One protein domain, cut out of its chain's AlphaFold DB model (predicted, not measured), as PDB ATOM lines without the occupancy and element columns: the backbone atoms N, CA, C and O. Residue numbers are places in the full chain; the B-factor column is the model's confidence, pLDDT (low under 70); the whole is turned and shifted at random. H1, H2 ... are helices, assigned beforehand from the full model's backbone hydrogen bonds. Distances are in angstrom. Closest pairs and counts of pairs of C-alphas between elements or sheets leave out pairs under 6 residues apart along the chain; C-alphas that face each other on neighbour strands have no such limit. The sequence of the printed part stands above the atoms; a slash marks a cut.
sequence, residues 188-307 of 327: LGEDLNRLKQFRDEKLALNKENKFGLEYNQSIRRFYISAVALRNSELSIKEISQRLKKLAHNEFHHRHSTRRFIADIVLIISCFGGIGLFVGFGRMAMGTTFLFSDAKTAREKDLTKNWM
ATOM      1  N   LEU A 188      18.217  60.906  25.101       80.94
ATOM      2  CA  LEU A 188      17.593  59.654  25.542       80.94
ATOM      3  C   LEU A 188      17.306  58.737  24.351       80.94
ATOM      4  O   LEU A 188      17.707  57.580  24.368       80.94
ATOM      5  N   GLY A 189      16.671  59.260  23.297       76.31
ATOM      6  CA  GLY A 189      16.400  58.478  22.087       76.31
ATOM      7  C   GLY A 189      17.681  57.952  21.432       76.31
ATOM      8  O   GLY A 189      17.748  56.787  21.053       76.31
ATOM      9  N   GLU A 190      18.726  58.779  21.361       80.19
ATOM     10  CA  GLU A 190      20.023  58.358  20.824       80.19
ATOM     11  C   GLU A 190      20.716  57.307  21.702       80.19
ATOM     12  O   GLU A 190      21.247  56.329  21.184       80.19
ATOM     13  N   ASP A 191      20.699  57.487  23.022       81.69
ATOM     14  CA  ASP A 191      21.298  56.575  23.994       81.69
ATOM     15  C   ASP A 191      20.596  55.207  23.964       81.69
ATOM     16  O   ASP A 191      21.263  54.170  23.967       81.69
ATOM     17  N   LEU A 192      19.260  55.185  23.875       82.50
ATOM     18  CA  LEU A 192      18.479  53.954  23.716       82.50
ATOM     19  C   LEU A 192      18.780  53.269  22.379       82.50
ATOM     20  O   LEU A 192      19.021  52.061  22.350       82.50
ATOM     21  N   ASN A 193      18.869  54.034  21.288       79.25
ATOM     22  CA  ASN A 193      19.273  53.503  19.988       79.25
ATOM     23  C   ASN A 193      20.688  52.910  20.027       79.25
ATOM     24  O   ASN A 193      20.919  51.858  19.435       79.25
ATOM     25  N   ARG A 194      21.630  53.516  20.763       81.44
ATOM     26  CA  ARG A 194      22.978  52.951  20.936       81.44
ATOM     27  C   ARG A 194      22.999  51.691  21.774       81.44
ATOM     28  O   ARG A 194      23.716  50.760  21.429       81.44
ATOM     29  N   LEU A 195      22.218  51.633  22.848       82.81
ATOM     30  CA  LEU A 195      22.058  50.403  23.622       82.81
ATOM     31  C   LEU A 195      21.496  49.274  22.753       82.81
ATOM     32  O   LEU A 195      21.970  48.138  22.841       82.81
ATOM     33  N   LYS A 196      20.533  49.595  21.880       82.56
ATOM     34  CA  LYS A 196      19.975  48.653  20.908       82.56
ATOM     35  C   LYS A 196      21.033  48.211  19.895       82.56
ATOM     36  O   LYS A 196      21.231  47.013  19.721       82.56
ATOM     37  N   GLN A 197      21.771  49.153  19.309       83.00
ATOM     38  CA  GLN A 197      22.864  48.861  18.381       83.00
ATOM     39  C   GLN A 197      23.927  47.965  19.031       83.00
ATOM     40  O   GLN A 197      24.294  46.942  18.459       83.00
ATOM     41  N   PHE A 198      24.364  48.283  20.254       86.06
ATOM     42  CA  PHE A 198      25.290  47.450  21.022       86.06
ATOM     43  C   PHE A 198      24.754  46.024  21.178       86.06
ATOM     44  O   PHE A 198      25.462  45.058  20.892       86.06
ATOM     45  N   ARG A 199      23.496  45.871  21.610       88.88
ATOM     46  CA  ARG A 199      22.844  44.562  21.752       88.88
ATOM     47  C   ARG A 199      22.880  43.794  20.433       88.88
ATOM     48  O   ARG A 199      23.309  42.641  20.423       88.88
ATOM     49  N   ASP A 200      22.443  44.421  19.348       86.88
ATOM     50  CA  ASP A 200      22.293  43.777  18.045       86.88
ATOM     51  C   ASP A 200      23.652  43.370  17.467       86.88
ATOM     52  O   ASP A 200      23.830  42.216  17.072       86.88
ATOM     53  N   GLU A 201      24.651  44.255  17.529       85.06
ATOM     54  CA  GLU A 201      26.026  43.955  17.121       85.06
ATOM     55  C   GLU A 201      26.618  42.806  17.938       85.06
ATOM     56  O   GLU A 201      27.180  41.863  17.377       85.06
ATOM     57  N   LYS A 202      26.472  42.826  19.270       86.00
ATOM     58  CA  LYS A 202      27.023  41.762  20.117       86.00
ATOM     59  C   LYS A 202      26.312  40.434  19.911       86.00
ATOM     60  O   LYS A 202      26.998  39.412  19.913       86.00
ATOM     61  N   LEU A 203      24.995  40.417  19.713       85.44
ATOM     62  CA  LEU A 203      24.254  39.196  19.382       85.44
ATOM     63  C   LEU A 203      24.647  38.653  18.002       85.44
ATOM     64  O   LEU A 203      24.792  37.441  17.854       85.44
ATOM     65  N   ALA A 204      24.902  39.528  17.024       87.38
ATOM     66  CA  ALA A 204      25.352  39.140  15.689       87.38
ATOM     67  C   ALA A 204      26.744  38.481  15.678       87.38
ATOM     68  O   ALA A 204      27.048  37.732  14.750       87.38
ATOM     69  N   LEU A 205      27.578  38.699  16.702       84.06
ATOM     70  CA  LEU A 205      28.839  37.963  16.861       84.06
ATOM     71  C   LEU A 205      28.600  36.489  17.221       84.06
ATOM     72  O   LEU A 205      29.380  35.629  16.826       84.06
ATOM     73  N   ASN A 206      27.510  36.172  17.924       85.75
ATOM     74  CA  ASN A 206      27.170  34.807  18.330       85.75
ATOM     75  C   ASN A 206      26.346  34.049  17.273       85.75
ATOM     76  O   ASN A 206      25.464  33.251  17.611       85.75
ATOM     77  N   LYS A 207      26.616  34.303  15.986       82.81
ATOM     78  CA  LYS A 207      26.066  33.504  14.881       82.81
ATOM     79  C   LYS A 207      26.427  32.032  15.101       82.81
ATOM     80  O   LYS A 207      27.534  31.725  15.541       82.81
ATOM     81  N   GLU A 208      25.473  31.139  14.838       83.38
ATOM     82  CA  GLU A 208      25.612  29.683  15.041       83.38
ATOM     83  C   GLU A 208      25.883  29.265  16.502       83.38
ATOM     84  O   GLU A 208      26.333  28.153  16.754       83.38
ATOM     85  N   ASN A 209      25.597  30.132  17.484       80.44
ATOM     86  CA  ASN A 209      25.732  29.824  18.914       80.44
ATOM     87  C   ASN A 209      27.180  29.507  19.369       80.44
ATOM     88  O   ASN A 209      27.380  28.812  20.368       80.44
ATOM     89  N   LYS A 210      28.199  30.045  18.680       81.88
ATOM     90  CA  LYS A 210      29.638  29.819  18.958       81.88
ATOM     91  C   LYS A 210      30.081  30.189  20.381       81.88
ATOM     92  O   LYS A 210      31.018  29.602  20.914       81.88
ATOM     93  N   PHE A 211      29.394  31.134  21.013       76.75
ATOM     94  CA  PHE A 211      29.627  31.599  22.384       76.75
ATOM     95  C   PHE A 211      28.606  31.050  23.400       76.75
ATOM     96  O   PHE A 211      28.666  31.392  24.589       76.75
ATOM     97  N   GLY A 212      27.685  30.188  22.956       83.31
ATOM     98  CA  GLY A 212      26.661  29.540  23.774       83.31
ATOM     99  C   GLY A 212      25.448  30.421  24.105       83.31
ATOM    100  O   GLY A 212      25.475  31.647  23.975       83.31
ATOM    101  N   LEU A 213      24.372  29.786  24.581       83.12
ATOM    102  CA  LEU A 213      23.083  30.442  24.846       83.12
ATOM    103  C   LEU A 213      23.178  31.511  25.937       83.12
ATOM    104  O   LEU A 213      22.628  32.603  25.798       83.12
ATOM    105  N   GLU A 214      23.954  31.228  26.982       81.44
ATOM    106  CA  GLU A 214      24.217  32.157  28.082       81.44
ATOM    107  C   GLU A 214      24.836  33.486  27.600       81.44
ATOM    108  O   GLU A 214      24.762  34.499  28.293       81.44
ATOM    109  N   TYR A 215      25.480  33.523  26.420       83.75
ATOM    110  CA  TYR A 215      26.115  34.749  25.929       83.75
ATOM    111  C   TYR A 215      25.012  35.708  25.524       83.75
ATOM    112  O   TYR A 215      24.946  36.833  26.021       83.75
ATOM    113  N   ASN A 216      24.091  35.204  24.703       84.62
ATOM    114  CA  ASN A 216      22.922  35.942  24.256       84.62
ATOM    115  C   ASN A 216      22.078  36.389  25.446       84.62
ATOM    116  O   ASN A 216      21.615  37.526  25.468       84.62
ATOM    117  N   GLN A 217      21.911  35.520  26.446       83.88
ATOM    118  CA  GLN A 217      21.179  35.870  27.659       83.88
ATOM    119  C   GLN A 217      21.863  36.997  28.441       83.88
ATOM    120  O   GLN A 217      21.178  37.953  28.785       83.88
ATOM    121  N   SER A 218      23.188  36.961  28.644       85.12
ATOM    122  CA  SER A 218      23.911  38.053  29.325       85.12
ATOM    123  C   SER A 218      23.803  39.394  28.587       85.12
ATOM    124  O   SER A 218      23.558  40.423  29.207       85.12
ATOM    125  N   ILE A 219      23.911  39.396  27.250       85.88
ATOM    126  CA  ILE A 219      23.750  40.614  26.438       85.88
ATOM    127  C   ILE A 219      22.322  41.154  26.551       85.88
ATOM    128  O   ILE A 219      22.130  42.358  26.701       85.88
ATOM    129  N   ARG A 220      21.318  40.269  26.526       85.75
ATOM    130  CA  ARG A 220      19.915  40.654  26.711       85.75
ATOM    131  C   ARG A 220      19.680  41.225  28.108       85.75
ATOM    132  O   ARG A 220      19.163  42.331  28.193       85.75
ATOM    133  N   ARG A 221      20.094  40.529  29.176       84.88
ATOM    134  CA  ARG A 221      19.965  40.986  30.576       84.88
ATOM    135  C   ARG A 221      20.618  42.347  30.796       84.88
ATOM    136  O   ARG A 221      19.986  43.234  31.374       84.88
ATOM    137  N   PHE A 222      21.827  42.533  30.261       87.44
ATOM    138  CA  PHE A 222      22.502  43.825  30.261       87.44
ATOM    139  C   PHE A 222      21.669  44.894  29.546       87.44
ATOM    140  O   PHE A 222      21.392  45.926  30.144       87.44
ATOM    141  N   TYR A 223      21.226  44.646  28.307       87.25
ATOM    142  CA  TYR A 223      20.419  45.599  27.535       87.25
ATOM    143  C   TYR A 223      19.155  46.029  28.285       87.25
ATOM    144  O   TYR A 223      18.924  47.221  28.455       87.25
ATOM    145  N   ILE A 224      18.379  45.069  28.791       81.19
ATOM    146  CA  ILE A 224      17.134  45.319  29.533       81.19
ATOM    147  C   ILE A 224      17.396  46.226  30.735       81.19
ATOM    148  O   ILE A 224      16.743  47.254  30.911       81.19
ATOM    149  N   SER A 225      18.388  45.857  31.543       84.31
ATOM    150  CA  SER A 225      18.724  46.583  32.765       84.31
ATOM    151  C   SER A 225      19.312  47.963  32.455       84.31
ATOM    152  O   SER A 225      19.030  48.927  33.161       84.31
ATOM    153  N   ALA A 226      20.082  48.086  31.372       86.44
ATOM    154  CA  ALA A 226      20.644  49.347  30.909       86.44
ATOM    155  C   ALA A 226      19.561  50.300  30.384       86.44
ATOM    156  O   ALA A 226      19.593  51.485  30.708       86.44
ATOM    157  N   VAL A 227      18.579  49.792  29.632       83.31
ATOM    158  CA  VAL A 227      17.408  50.556  29.172       83.31
ATOM    159  C   VAL A 227      16.581  51.030  30.364       83.31
ATOM    160  O   VAL A 227      16.261  52.216  30.446       83.31
ATOM    161  N   ALA A 228      16.274  50.147  31.318       80.12
ATOM    162  CA  ALA A 228      15.538  50.513  32.527       80.12
ATOM    163  C   ALA A 228      16.269  51.605  33.324       80.12
ATOM    164  O   ALA A 228      15.678  52.614  33.702       80.12
ATOM    165  N   LEU A 229      17.582  51.442  33.509       84.62
ATOM    166  CA  LEU A 229      18.423  52.408  34.202       84.62
ATOM    167  C   LEU A 229      18.486  53.749  33.465       84.62
ATOM    168  O   LEU A 229      18.390  54.802  34.093       84.62
ATOM    169  N   ARG A 230      18.606  53.733  32.134       84.75
ATOM    170  CA  ARG A 230      18.698  54.952  31.325       84.75
ATOM    171  C   ARG A 230      17.414  55.781  31.340       84.75
ATOM    172  O   ARG A 230      17.495  57.003  31.225       84.75
ATOM    173  N   ASN A 231      16.270  55.118  31.484       77.94
ATOM    174  CA  ASN A 231      14.958  55.748  31.609       77.94
ATOM    175  C   ASN A 231      14.588  56.144  33.052       77.94
ATOM    176  O   ASN A 231      13.493  56.651  33.279       77.94
ATOM    177  N   SER A 232      15.455  55.887  34.034       81.19
ATOM    178  CA  SER A 232      15.208  56.305  35.416       81.19
ATOM    179  C   SER A 232      15.412  57.814  35.611       81.19
ATOM    180  O   SER A 232      16.051  58.477  34.797       81.19
ATOM    181  N   GLU A 233      14.916  58.348  36.729       82.06
ATOM    182  CA  GLU A 233      15.113  59.750  37.143       82.06
ATOM    183  C   GLU A 233      16.516  60.022  37.733       82.06
ATOM    184  O   GLU A 233      16.768  61.095  38.278       82.06
ATOM    185  N   LEU A 234      17.433  59.050  37.673       83.38
ATOM    186  CA  LEU A 234      18.778  59.189  38.228       83.38
ATOM    187  C   LEU A 234      19.610  60.208  37.446       83.38
ATOM    188  O   LEU A 234      19.447  60.399  36.239       83.38
ATOM    189  N   SER A 235      20.575  60.820  38.130       83.69
ATOM    190  CA  SER A 235      21.536  61.692  37.461       83.69
ATOM    191  C   SER A 235      22.391  60.909  36.456       83.69
ATOM    192  O   SER A 235      22.656  59.717  36.624       83.69
ATOM    193  N   ILE A 236      22.897  61.587  35.420       83.56
ATOM    194  CA  ILE A 236      23.755  60.963  34.398       83.56
ATOM    195  C   ILE A 236      24.997  60.301  35.010       83.56
ATOM    196  O   ILE A 236      25.394  59.214  34.588       83.56
ATOM    197  N   LYS A 237      25.563  60.905  36.061       82.56
ATOM    198  CA  LYS A 237      26.681  60.338  36.821       82.56
ATOM    199  C   LYS A 237      26.307  59.006  37.477       82.56
ATOM    200  O   LYS A 237      27.037  58.027  37.331       82.56
ATOM    201  N   GLU A 238      25.163  58.943  38.154       85.38
ATOM    202  CA  GLU A 238      24.680  57.706  38.778       85.38
ATOM    203  C   GLU A 238      24.324  56.640  37.738       85.38
ATOM    204  O   GLU A 238      24.648  55.468  37.932       85.38
ATOM    205  N   ILE A 239      23.710  57.037  36.617       84.56
ATOM    206  CA  ILE A 239      23.429  56.145  35.486       84.56
ATOM    207  C   ILE A 239      24.739  55.551  34.954       84.56
ATOM    208  O   ILE A 239      24.835  54.332  34.837       84.56
ATOM    209  N   SER A 240      25.770  56.366  34.702       83.00
ATOM    210  CA  SER A 240      27.092  55.897  34.247       83.00
ATOM    211  C   SER A 240      27.692  54.869  35.212       83.00
ATOM    212  O   SER A 240      28.067  53.764  34.811       83.00
ATOM    213  N   GLN A 241      27.728  55.187  36.508       84.25
ATOM    214  CA  GLN A 241      28.294  54.300  37.526       84.25
ATOM    215  C   GLN A 241      27.523  52.977  37.634       84.25
ATOM    216  O   GLN A 241      28.127  51.901  37.684       84.25
ATOM    217  N   ARG A 242      26.187  53.033  37.625       88.44
ATOM    218  CA  ARG A 242      25.341  51.836  37.682       88.44
ATOM    219  C   ARG A 242      25.428  51.010  36.397       88.44
ATOM    220  O   ARG A 242      25.432  49.788  36.500       88.44
ATOM    221  N   LEU A 243      25.582  51.628  35.223       84.44
ATOM    222  CA  LEU A 243      25.825  50.922  33.957       84.44
ATOM    223  C   LEU A 243      27.155  50.165  33.981       84.44
ATOM    224  O   LEU A 243      27.191  49.005  33.580       84.44
ATOM    225  N   LYS A 244      28.228  50.780  34.497       84.31
ATOM    226  CA  LYS A 244      29.535  50.119  34.661       84.31
ATOM    227  C   LYS A 244      29.425  48.902  35.583       84.31
ATOM    228  O   LYS A 244      29.874  47.818  35.222       84.31
ATOM    229  N   LYS A 245      28.761  49.055  36.735       85.75
ATOM    230  CA  LYS A 245      28.516  47.949  37.677       85.75
ATOM    231  C   LYS A 245      27.659  46.842  37.058       85.75
ATOM    232  O   LYS A 245      27.960  45.666  37.224       85.75
ATOM    233  N   LEU A 246      26.614  47.211  36.322       86.81
ATOM    234  CA  LEU A 246      25.747  46.273  35.616       86.81
ATOM    235  C   LEU A 246      26.522  45.482  34.551       86.81
ATOM    236  O   LEU A 246      26.394  44.263  34.483       86.81
ATOM    237  N   ALA A 247      27.348  46.160  33.750       83.50
ATOM    238  CA  ALA A 247      28.205  45.525  32.754       83.50
ATOM    239  C   ALA A 247      29.195  44.560  33.404       83.50
ATOM    240  O   ALA A 247      29.377  43.448  32.916       83.50
ATOM    241  N   HIS A 248      29.804  44.971  34.519       81.81
ATOM    242  CA  HIS A 248      30.669  44.103  35.300       81.81
ATOM    243  C   HIS A 248      29.908  42.842  35.722       81.81
ATOM    244  O   HIS A 248      30.270  41.756  35.295       81.81
ATOM    245  N   ASN A 249      28.785  42.972  36.428       85.81
ATOM    246  CA  ASN A 249      28.009  41.830  36.923       85.81
ATOM    247  C   ASN A 249      27.569  40.862  35.808       85.81
ATOM    248  O   ASN A 249      27.790  39.655  35.909       85.81
ATOM    249  N   GLU A 250      26.989  41.373  34.717       85.12
ATOM    250  CA  GLU A 250      26.495  40.526  33.622       85.12
ATOM    251  C   GLU A 250      27.626  39.867  32.824       85.12
ATOM    252  O   GLU A 250      27.445  38.794  32.235       85.12
ATOM    253  N   PHE A 251      28.806  40.491  32.773       83.38
ATOM    254  CA  PHE A 251      29.906  40.005  31.944       83.38
ATOM    255  C   PHE A 251      31.004  39.269  32.713       83.38
ATOM    256  O   PHE A 251      31.732  38.504  32.071       83.38
ATOM    257  N   HIS A 252      31.088  39.442  34.036       72.12
ATOM    258  CA  HIS A 252      32.133  38.908  34.916       72.12
ATOM    259  C   HIS A 252      32.084  37.382  35.051       72.12
ATOM    260  O   HIS A 252      33.122  36.729  35.023       72.12
ATOM    261  N   HIS A 253      30.896  36.765  35.065       63.78
ATOM    262  CA  HIS A 253      30.756  35.308  35.235       63.78
ATOM    263  C   HIS A 253      31.331  34.445  34.086       63.78
ATOM    264  O   HIS A 253      31.245  33.221  34.124       63.78
ATOM    265  N   ARG A 254      31.964  35.039  33.063       56.00
ATOM    266  CA  ARG A 254      32.557  34.324  31.916       56.00
ATOM    267  C   ARG A 254      34.080  34.193  31.951       56.00
ATOM    268  O   ARG A 254      34.729  34.246  30.908       56.00
ATOM    269  N   HIS A 255      34.654  33.947  33.123       47.78
ATOM    270  CA  HIS A 255      36.088  33.659  33.244       47.78
ATOM    271  C   HIS A 255      36.502  32.209  32.920       47.78
ATOM    272  O   HIS A 255      37.699  31.942  32.860       47.78
ATOM    273  N   SER A 256      35.587  31.280  32.607       51.91
ATOM    274  CA  SER A 256      35.982  29.907  32.222       51.91
ATOM    275  C   SER A 256      36.104  29.664  30.711       51.91
ATOM    276  O   SER A 256      36.720  28.682  30.295       51.91
ATOM    277  N   THR A 257      35.596  30.551  29.845       53.75
ATOM    278  CA  THR A 257      35.715  30.372  28.386       53.75
ATOM    279  C   THR A 257      37.023  30.977  27.881       53.75
ATOM    280  O   THR A 257      37.057  32.023  27.236       53.75
ATOM    281  N   ARG A 258      38.120  30.265  28.162       54.41
ATOM    282  CA  ARG A 258      39.498  30.495  27.680       54.41
ATOM    283  C   ARG A 258      39.574  30.862  26.180       54.41
ATOM    284  O   ARG A 258      40.471  31.598  25.782       54.41
ATOM    285  N   ARG A 259      38.594  30.423  25.375       55.81
ATOM    286  CA  ARG A 259      38.414  30.771  23.951       55.81
ATOM    287  C   ARG A 259      38.101  32.248  23.685       55.81
ATOM    288  O   ARG A 259      38.679  32.814  22.775       55.81
ATOM    289  N   PHE A 260      37.287  32.917  24.501       55.81
ATOM    290  CA  PHE A 260      36.864  34.298  24.216       55.81
ATOM    291  C   PHE A 260      37.997  35.321  24.393       55.81
ATOM    292  O   PHE A 260      38.108  36.276  23.629       55.81
ATOM    293  N   ILE A 261      38.874  35.112  25.383       52.88
ATOM    294  CA  ILE A 261      40.075  35.943  25.562       52.88
ATOM    295  C   ILE A 261      41.086  35.648  24.451       52.88
ATOM    296  O   ILE A 261      41.691  36.583  23.937       52.88
ATOM    297  N   ALA A 262      41.239  34.381  24.050       53.38
ATOM    298  CA  ALA A 262      42.121  34.005  22.949       53.38
ATOM    299  C   ALA A 262      41.678  34.636  21.618       53.38
ATOM    300  O   ALA A 262      42.509  35.225  20.937       53.38
ATOM    301  N   ASP A 263      40.381  34.620  21.302       47.22
ATOM    302  CA  ASP A 263      39.848  35.184  20.054       47.22
ATOM    303  C   ASP A 263      39.942  36.718  20.019       47.22
ATOM    304  O   ASP A 263      40.233  37.308  18.982       47.22
ATOM    305  N   ILE A 264      39.777  37.392  21.162       48.59
ATOM    306  CA  ILE A 264      39.964  38.848  21.261       48.59
ATOM    307  C   ILE A 264      41.443  39.231  21.181       48.59
ATOM    308  O   ILE A 264      41.777  40.219  20.532       48.59
ATOM    309  N   VAL A 265      42.339  38.460  21.804       51.38
ATOM    310  CA  VAL A 265      43.789  38.657  21.663       51.38
ATOM    311  C   VAL A 265      44.216  38.425  20.214       51.38
ATOM    312  O   VAL A 265      45.004  39.213  19.700       51.38
ATOM    313  N   LEU A 266      43.645  37.430  19.532       45.91
ATOM    314  CA  LEU A 266      43.894  37.156  18.118       45.91
ATOM    315  C   LEU A 266      43.426  38.322  17.231       45.91
ATOM    316  O   LEU A 266      44.213  38.854  16.454       45.91
ATOM    317  N   ILE A 267      42.192  38.802  17.408       45.03
ATOM    318  CA  ILE A 267      41.649  39.931  16.635       45.03
ATOM    319  C   ILE A 267      42.450  41.215  16.894       45.03
ATOM    320  O   ILE A 267      42.792  41.921  15.953       45.03
ATOM    321  N   ILE A 268      42.823  41.505  18.144       41.47
ATOM    322  CA  ILE A 268      43.650  42.678  18.474       41.47
ATOM    323  C   ILE A 268      45.078  42.523  17.919       41.47
ATOM    324  O   ILE A 268      45.669  43.507  17.475       41.47
ATOM    325  N   SER A 269      45.620  41.302  17.877       41.72
ATOM    326  CA  SER A 269      46.940  41.036  17.293       41.72
ATOM    327  C   SER A 269      46.979  41.229  15.772       41.72
ATOM    328  O   SER A 269      48.015  41.634  15.250       41.72
ATOM    329  N   CYS A 270      45.850  41.053  15.074       40.88
ATOM    330  CA  CYS A 270      45.751  41.268  13.628       40.88
ATOM    331  C   CYS A 270      45.742  42.750  13.213       40.88
ATOM    332  O   CYS A 270      46.059  43.046  12.066       40.88
ATOM    333  N   PHE A 271      45.420  43.683  14.118       40.81
ATOM    334  CA  PHE A 271      45.290  45.110  13.779       40.81
ATOM    335  C   PHE A 271      46.419  46.003  14.314       40.81
ATOM    336  O   PHE A 271      46.388  47.208  14.084       40.81
ATOM    337  N   GLY A 272      47.411  45.452  15.027       43.09
ATOM    338  CA  GLY A 272      48.303  46.279  15.844       43.09
ATOM    339  C   GLY A 272      49.800  45.996  15.812       43.09
ATOM    340  O   GLY A 272      50.472  46.593  16.641       43.09
ATOM    341  N   GLY A 273      50.338  45.107  14.965       38.69
ATOM    342  CA  GLY A 273      51.795  44.936  14.731       38.69
ATOM    343  C   GLY A 273      52.713  44.648  15.943       38.69
ATOM    344  O   GLY A 273      53.900  44.409  15.768       38.69
ATOM    345  N   ILE A 274      52.187  44.638  17.171       43.94
ATOM    346  CA  ILE A 274      52.911  44.576  18.457       43.94
ATOM    347  C   ILE A 274      52.452  43.332  19.261       43.94
ATOM    348  O   ILE A 274      52.750  43.150  20.438       43.94
ATOM    349  N   GLY A 275      51.723  42.413  18.621       39.06
ATOM    350  CA  GLY A 275      51.130  41.230  19.256       39.06
ATOM    351  C   GLY A 275      52.094  40.086  19.601       39.06
ATOM    352  O   GLY A 275      51.657  39.113  20.207       39.06
ATOM    353  N   LEU A 276      53.383  40.174  19.253       43.72
ATOM    354  CA  LEU A 276      54.343  39.076  19.459       43.72
ATOM    355  C   LEU A 276      55.042  39.079  20.833       43.72
ATOM    356  O   LEU A 276      55.502  38.029  21.274       43.72
ATOM    357  N   PHE A 277      55.069  40.199  21.567       46.66
ATOM    358  CA  PHE A 277      55.848  40.287  22.815       46.66
ATOM    359  C   PHE A 277      55.069  39.941  24.093       46.66
ATOM    360  O   PHE A 277      55.638  39.416  25.048       46.66
ATOM    361  N   VAL A 278      53.750  40.150  24.118       49.62
ATOM    362  CA  VAL A 278      52.935  39.889  25.323       49.62
ATOM    363  C   VAL A 278      52.622  38.391  25.496       49.62
ATOM    364  O   VAL A 278      52.361  37.930  26.608       49.62
ATOM    365  N   GLY A 279      52.698  37.605  24.414       42.12
ATOM    366  CA  GLY A 279      52.486  36.153  24.440       42.12
ATOM    367  C   GLY A 279      53.640  35.371  25.077       42.12
ATOM    368  O   GLY A 279      53.394  34.451  25.855       42.12
ATOM    369  N   PHE A 280      54.889  35.771  24.818       45.41
ATOM    370  CA  PHE A 280      56.072  35.059  25.319       45.41
ATOM    371  C   PHE A 280      56.340  35.291  26.813       45.41
ATOM    372  O   PHE A 280      56.670  34.345  27.525       45.41
ATOM    373  N   GLY A 281      56.104  36.503  27.330       50.31
ATOM    374  CA  GLY A 281      56.320  36.801  28.754       50.31
ATOM    375  C   GLY A 281      55.427  35.996  29.710       50.31
ATOM    376  O   GLY A 281      55.781  35.771  30.863       50.31
ATOM    377  N   ARG A 282      54.278  35.505  29.229       50.12
ATOM    378  CA  ARG A 282      53.297  34.765  30.038       50.12
ATOM    379  C   ARG A 282      53.530  33.257  30.106       50.12
ATOM    380  O   ARG A 282      53.025  32.631  31.032       50.12
ATOM    381  N   MET A 283      54.295  32.682  29.176       47.12
ATOM    382  CA  MET A 283      54.671  31.264  29.239       47.12
ATOM    383  C   MET A 283      55.786  31.012  30.268       47.12
ATOM    384  O   MET A 283      55.883  29.914  30.802       47.12
ATOM    385  N   ALA A 284      56.576  32.040  30.602       49.19
ATOM    386  CA  ALA A 284      57.717  31.927  31.508       49.19
ATOM    387  C   ALA A 284      57.379  32.078  33.009       49.19
ATOM    388  O   ALA A 284      58.205  31.721  33.841       49.19
ATOM    389  N   MET A 285      56.196  32.592  33.384       51.38
ATOM    390  CA  MET A 285      55.919  32.999  34.777       51.38
ATOM    391  C   MET A 285      55.034  32.065  35.619       51.38
ATOM    392  O   MET A 285      54.833  32.361  36.788       51.38
ATOM    393  N   GLY A 286      54.530  30.940  35.104       46.84
ATOM    394  CA  GLY A 286      54.015  29.835  35.943       46.84
ATOM    395  C   GLY A 286      52.922  30.139  36.993       46.84
ATOM    396  O   GLY A 286      52.681  29.301  37.855       46.84
ATOM    397  N   THR A 287      52.247  31.293  36.968       41.25
ATOM    398  CA  THR A 287      51.290  31.668  38.025       41.25
ATOM    399  C   THR A 287      49.901  31.063  37.817       41.25
ATOM    400  O   THR A 287      49.316  31.152  36.734       41.25
ATOM    401  N   THR A 288      49.353  30.504  38.896       37.75
ATOM    402  CA  THR A 288      48.006  29.942  39.034       37.75
ATOM    403  C   THR A 288      46.900  30.988  38.839       37.75
ATOM    404  O   THR A 288      46.936  32.095  39.370       37.75
ATOM    405  N   PHE A 289      45.890  30.604  38.056       41.59
ATOM    406  CA  PHE A 289      44.665  31.352  37.766       41.59
ATOM    407  C   PHE A 289      43.709  31.303  38.964       41.59
ATOM    408  O   PHE A 289      42.959  30.339  39.091       41.59
ATOM    409  N   LEU A 290      43.669  32.336  39.801       37.00
ATOM    410  CA  LEU A 290      42.540  32.545  40.709       37.00
ATOM    411  C   LEU A 290      42.131  34.024  40.693       37.00
ATOM    412  O   LEU A 290      42.887  34.896  41.098       37.00
ATOM    413  N   PHE A 291      40.944  34.250  40.123       40.28
ATOM    414  CA  PHE A 291      40.056  35.414  40.234       40.28
ATOM    415  C   PHE A 291      40.726  36.786  40.384       40.28
ATOM    416  O   PHE A 291      40.827  37.339  41.472       40.28
ATOM    417  N   SER A 292      41.116  37.384  39.258       45.50
ATOM    418  CA  SER A 292      41.364  38.825  39.221       45.50
ATOM    419  C   SER A 292      40.044  39.577  39.045       45.50
ATOM    420  O   SER A 292      39.317  39.269  38.097       45.50
ATOM    421  N   ASP A 293      39.830  40.653  39.805       56.78
ATOM    422  CA  ASP A 293      38.845  41.729  39.551       56.78
ATOM    423  C   ASP A 293      39.107  42.501  38.233       56.78
ATOM    424  O   ASP A 293      38.714  43.653  38.039       56.78
ATOM    425  N   ALA A 294      39.828  41.895  37.288       67.56
ATOM    426  CA  ALA A 294      40.188  42.520  36.035       67.56
ATOM    427  C   ALA A 294      38.950  42.687  35.150       67.56
ATOM    428  O   ALA A 294      38.268  41.722  34.802       67.56
ATOM    429  N   LYS A 295      38.720  43.929  34.715       70.38
ATOM    430  CA  LYS A 295      37.651  44.284  33.775       70.38
ATOM    431  C   LYS A 295      37.657  43.368  32.556       70.38
ATOM    432  O   LYS A 295      38.690  43.212  31.888       70.38
ATOM    433  N   THR A 296      36.493  42.818  32.224       73.25
ATOM    434  CA  THR A 296      36.350  41.942  31.054       73.25
ATOM    435  C   THR A 296      36.570  42.721  29.755       73.25
ATOM    436  O   THR A 296      36.392  43.937  29.709       73.25
ATOM    437  N   ALA A 297      36.918  42.041  28.660       73.94
ATOM    438  CA  ALA A 297      37.067  42.707  27.363       73.94
ATOM    439  C   ALA A 297      35.774  43.413  26.908       73.94
ATOM    440  O   ALA A 297      35.843  44.486  26.320       73.94
ATOM    441  N   ARG A 298      34.600  42.856  27.247       71.06
ATOM    442  CA  ARG A 298      33.290  43.477  26.980       71.06
ATOM    443  C   ARG A 298      33.060  44.726  27.827       71.06
ATOM    444  O   ARG A 298      32.585  45.724  27.305       71.06
ATOM    445  N   GLU A 299      33.432  44.687  29.104       71.31
ATOM    446  CA  GLU A 299      33.368  45.855  29.989       71.31
ATOM    447  C   GLU A 299      34.307  46.972  29.505       71.31
ATOM    448  O   GLU A 299      33.918  48.138  29.466       71.31
ATOM    449  N   LYS A 300      35.527  46.613  29.078       81.44
ATOM    450  CA  LYS A 300      36.491  47.555  28.491       81.44
ATOM    451  C   LYS A 300      35.973  48.156  27.187       81.44
ATOM    452  O   LYS A 300      36.061  49.366  27.025       81.44
ATOM    453  N   ASP A 301      35.427  47.336  26.291       78.94
ATOM    454  CA  ASP A 301      34.835  47.790  25.029       78.94
ATOM    455  C   ASP A 301      33.669  48.750  25.279       78.94
ATOM    456  O   ASP A 301      33.680  49.864  24.766       78.94
ATOM    457  N   LEU A 302      32.719  48.374  26.143       75.00
ATOM    458  CA  LEU A 302      31.603  49.236  26.532       75.00
ATOM    459  C   LEU A 302      32.103  50.569  27.113       75.00
ATOM    460  O   LEU A 302      31.690  51.630  26.658       75.00
ATOM    461  N   THR A 303      33.012  50.524  28.089       78.56
ATOM    462  CA  THR A 303      33.478  51.737  28.780       78.56
ATOM    463  C   THR A 303      34.253  52.662  27.842       78.56
ATOM    464  O   THR A 303      34.024  53.861  27.864       78.56
ATOM    465  N   LYS A 304      35.147  52.108  27.013       81.94
ATOM    466  CA  LYS A 304      36.058  52.892  26.169       81.94
ATOM    467  C   LYS A 304      35.407  53.366  24.871       81.94
ATOM    468  O   LYS A 304      35.644  54.484  24.435       81.94
ATOM    469  N   ASN A 305      34.645  52.493  24.215       78.81
ATOM    470  CA  ASN A 305      34.166  52.748  22.856       78.81
ATOM    471  C   ASN A 305      32.716  53.232  22.827       78.81
ATOM    472  O   ASN A 305      32.349  53.967  21.914       78.81
ATOM    473  N   TRP A 306      31.900  52.854  23.814       76.81
ATOM    474  CA  TRP A 306      30.469  53.158  23.802       76.81
ATOM    475  C   TRP A 306      30.085  54.257  24.784       76.81
ATOM    476  O   TRP A 306      29.257  55.095  24.439       76.81
ATOM    477  N   MET A 307      30.661  54.279  25.986       80.69
ATOM    478  CA  MET A 307      30.329  55.267  27.012       80.69
ATOM    479  C   MET A 307      31.125  56.564  26.848       80.69
ATOM    480  O   MET A 307      32.294  56.558  26.475       80.69
TER     481      MET A 307
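This is residues 188 to 307 of the 327 residues of an uncharacterized protein of Legionella steigerwaltii (UniProt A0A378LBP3). Three long helices, H1, H2 and H3, run up and down side by side, and the shorter H6, the last in the chain order, comes in at the fourth corner to make a small four-helix bundle, loosely closed between H6 and H1. On one side of this bundle H4 and the short H5 make a loop-like extension, with residues 268 to 274 and 280 to 288 sticking out, before a long link returns to H6. The printed part has 120 residues with six named helices, H1 to H6 in that order, and no named strand; its class is all helix. It is elongated, spanning 51 by 31 by 27 A, and only just compact, close to loose, with a radius of gyration of the C-alphas of 16.3 A.

H1, residues 188 to 205, and H2, residues 213 to 230, form a helical hairpin; they touch, closest at the C-alphas of Leu 203 and Asn 216, 6.0 A apart. Their lines stand at a shallow tilt of 5 degrees, opposite ways. H2 forms another helical hairpin with H3, residues 236 to 252, at a shallow tilt of 12 degrees, opposite ways; the closest C-alphas are those of Ser 218 and Glu 250, 5.6 A apart. H3, with residues 244 to 251 alone, touches H6, residues 297 to 306, at a shallow tilt of 26 degrees, opposite ways; the closest C-alphas, of Ala 247 and Glu 299, are 5.9 A apart. The helix packing is mostly aligned, with these three touching pairs at shallow tilts. H1 and H6 are near each other, with 6 pairs of C-alphas within 10 A, while H1 and H3 are apart. H4, residues 258 to 270, is close to H6 but not clearly touching: the closest C-alphas, of Ile 261 and Ala 297, are 7.6 A apart, at a steep tilt of 46 degrees, the same way. H5, residues 277 to 283, touches no helix. In H1, H2, H3, H4 and H6 every O i to N i+4 pair is within hydrogen-bond range; in H5 0 of 3 are, and 1 of 4 O i to N i+3 pairs.

H1 begins at C-alpha 188, (17.593, 59.654, 25.542), and is 25.9 A long from first to last C-alpha. H2 measures 25.7 A, H3 23.6 A and H4 18.8 A, with H4 beginning at C-alpha 258, (39.498, 30.495, 27.680). H5 measures 11.1 A and H6 12.9 A, ending at C-alpha 306, (30.469, 53.158, 23.802).

The two C-alphas farthest apart, those of Glu 233 and Ala 284, are 51.2 A apart. The printed part has no cut; the one long link is H5 to H6, residues 284 to 296. The mean pLDDT of the printed part is 70.2, and residues 253 to 294 are under 70.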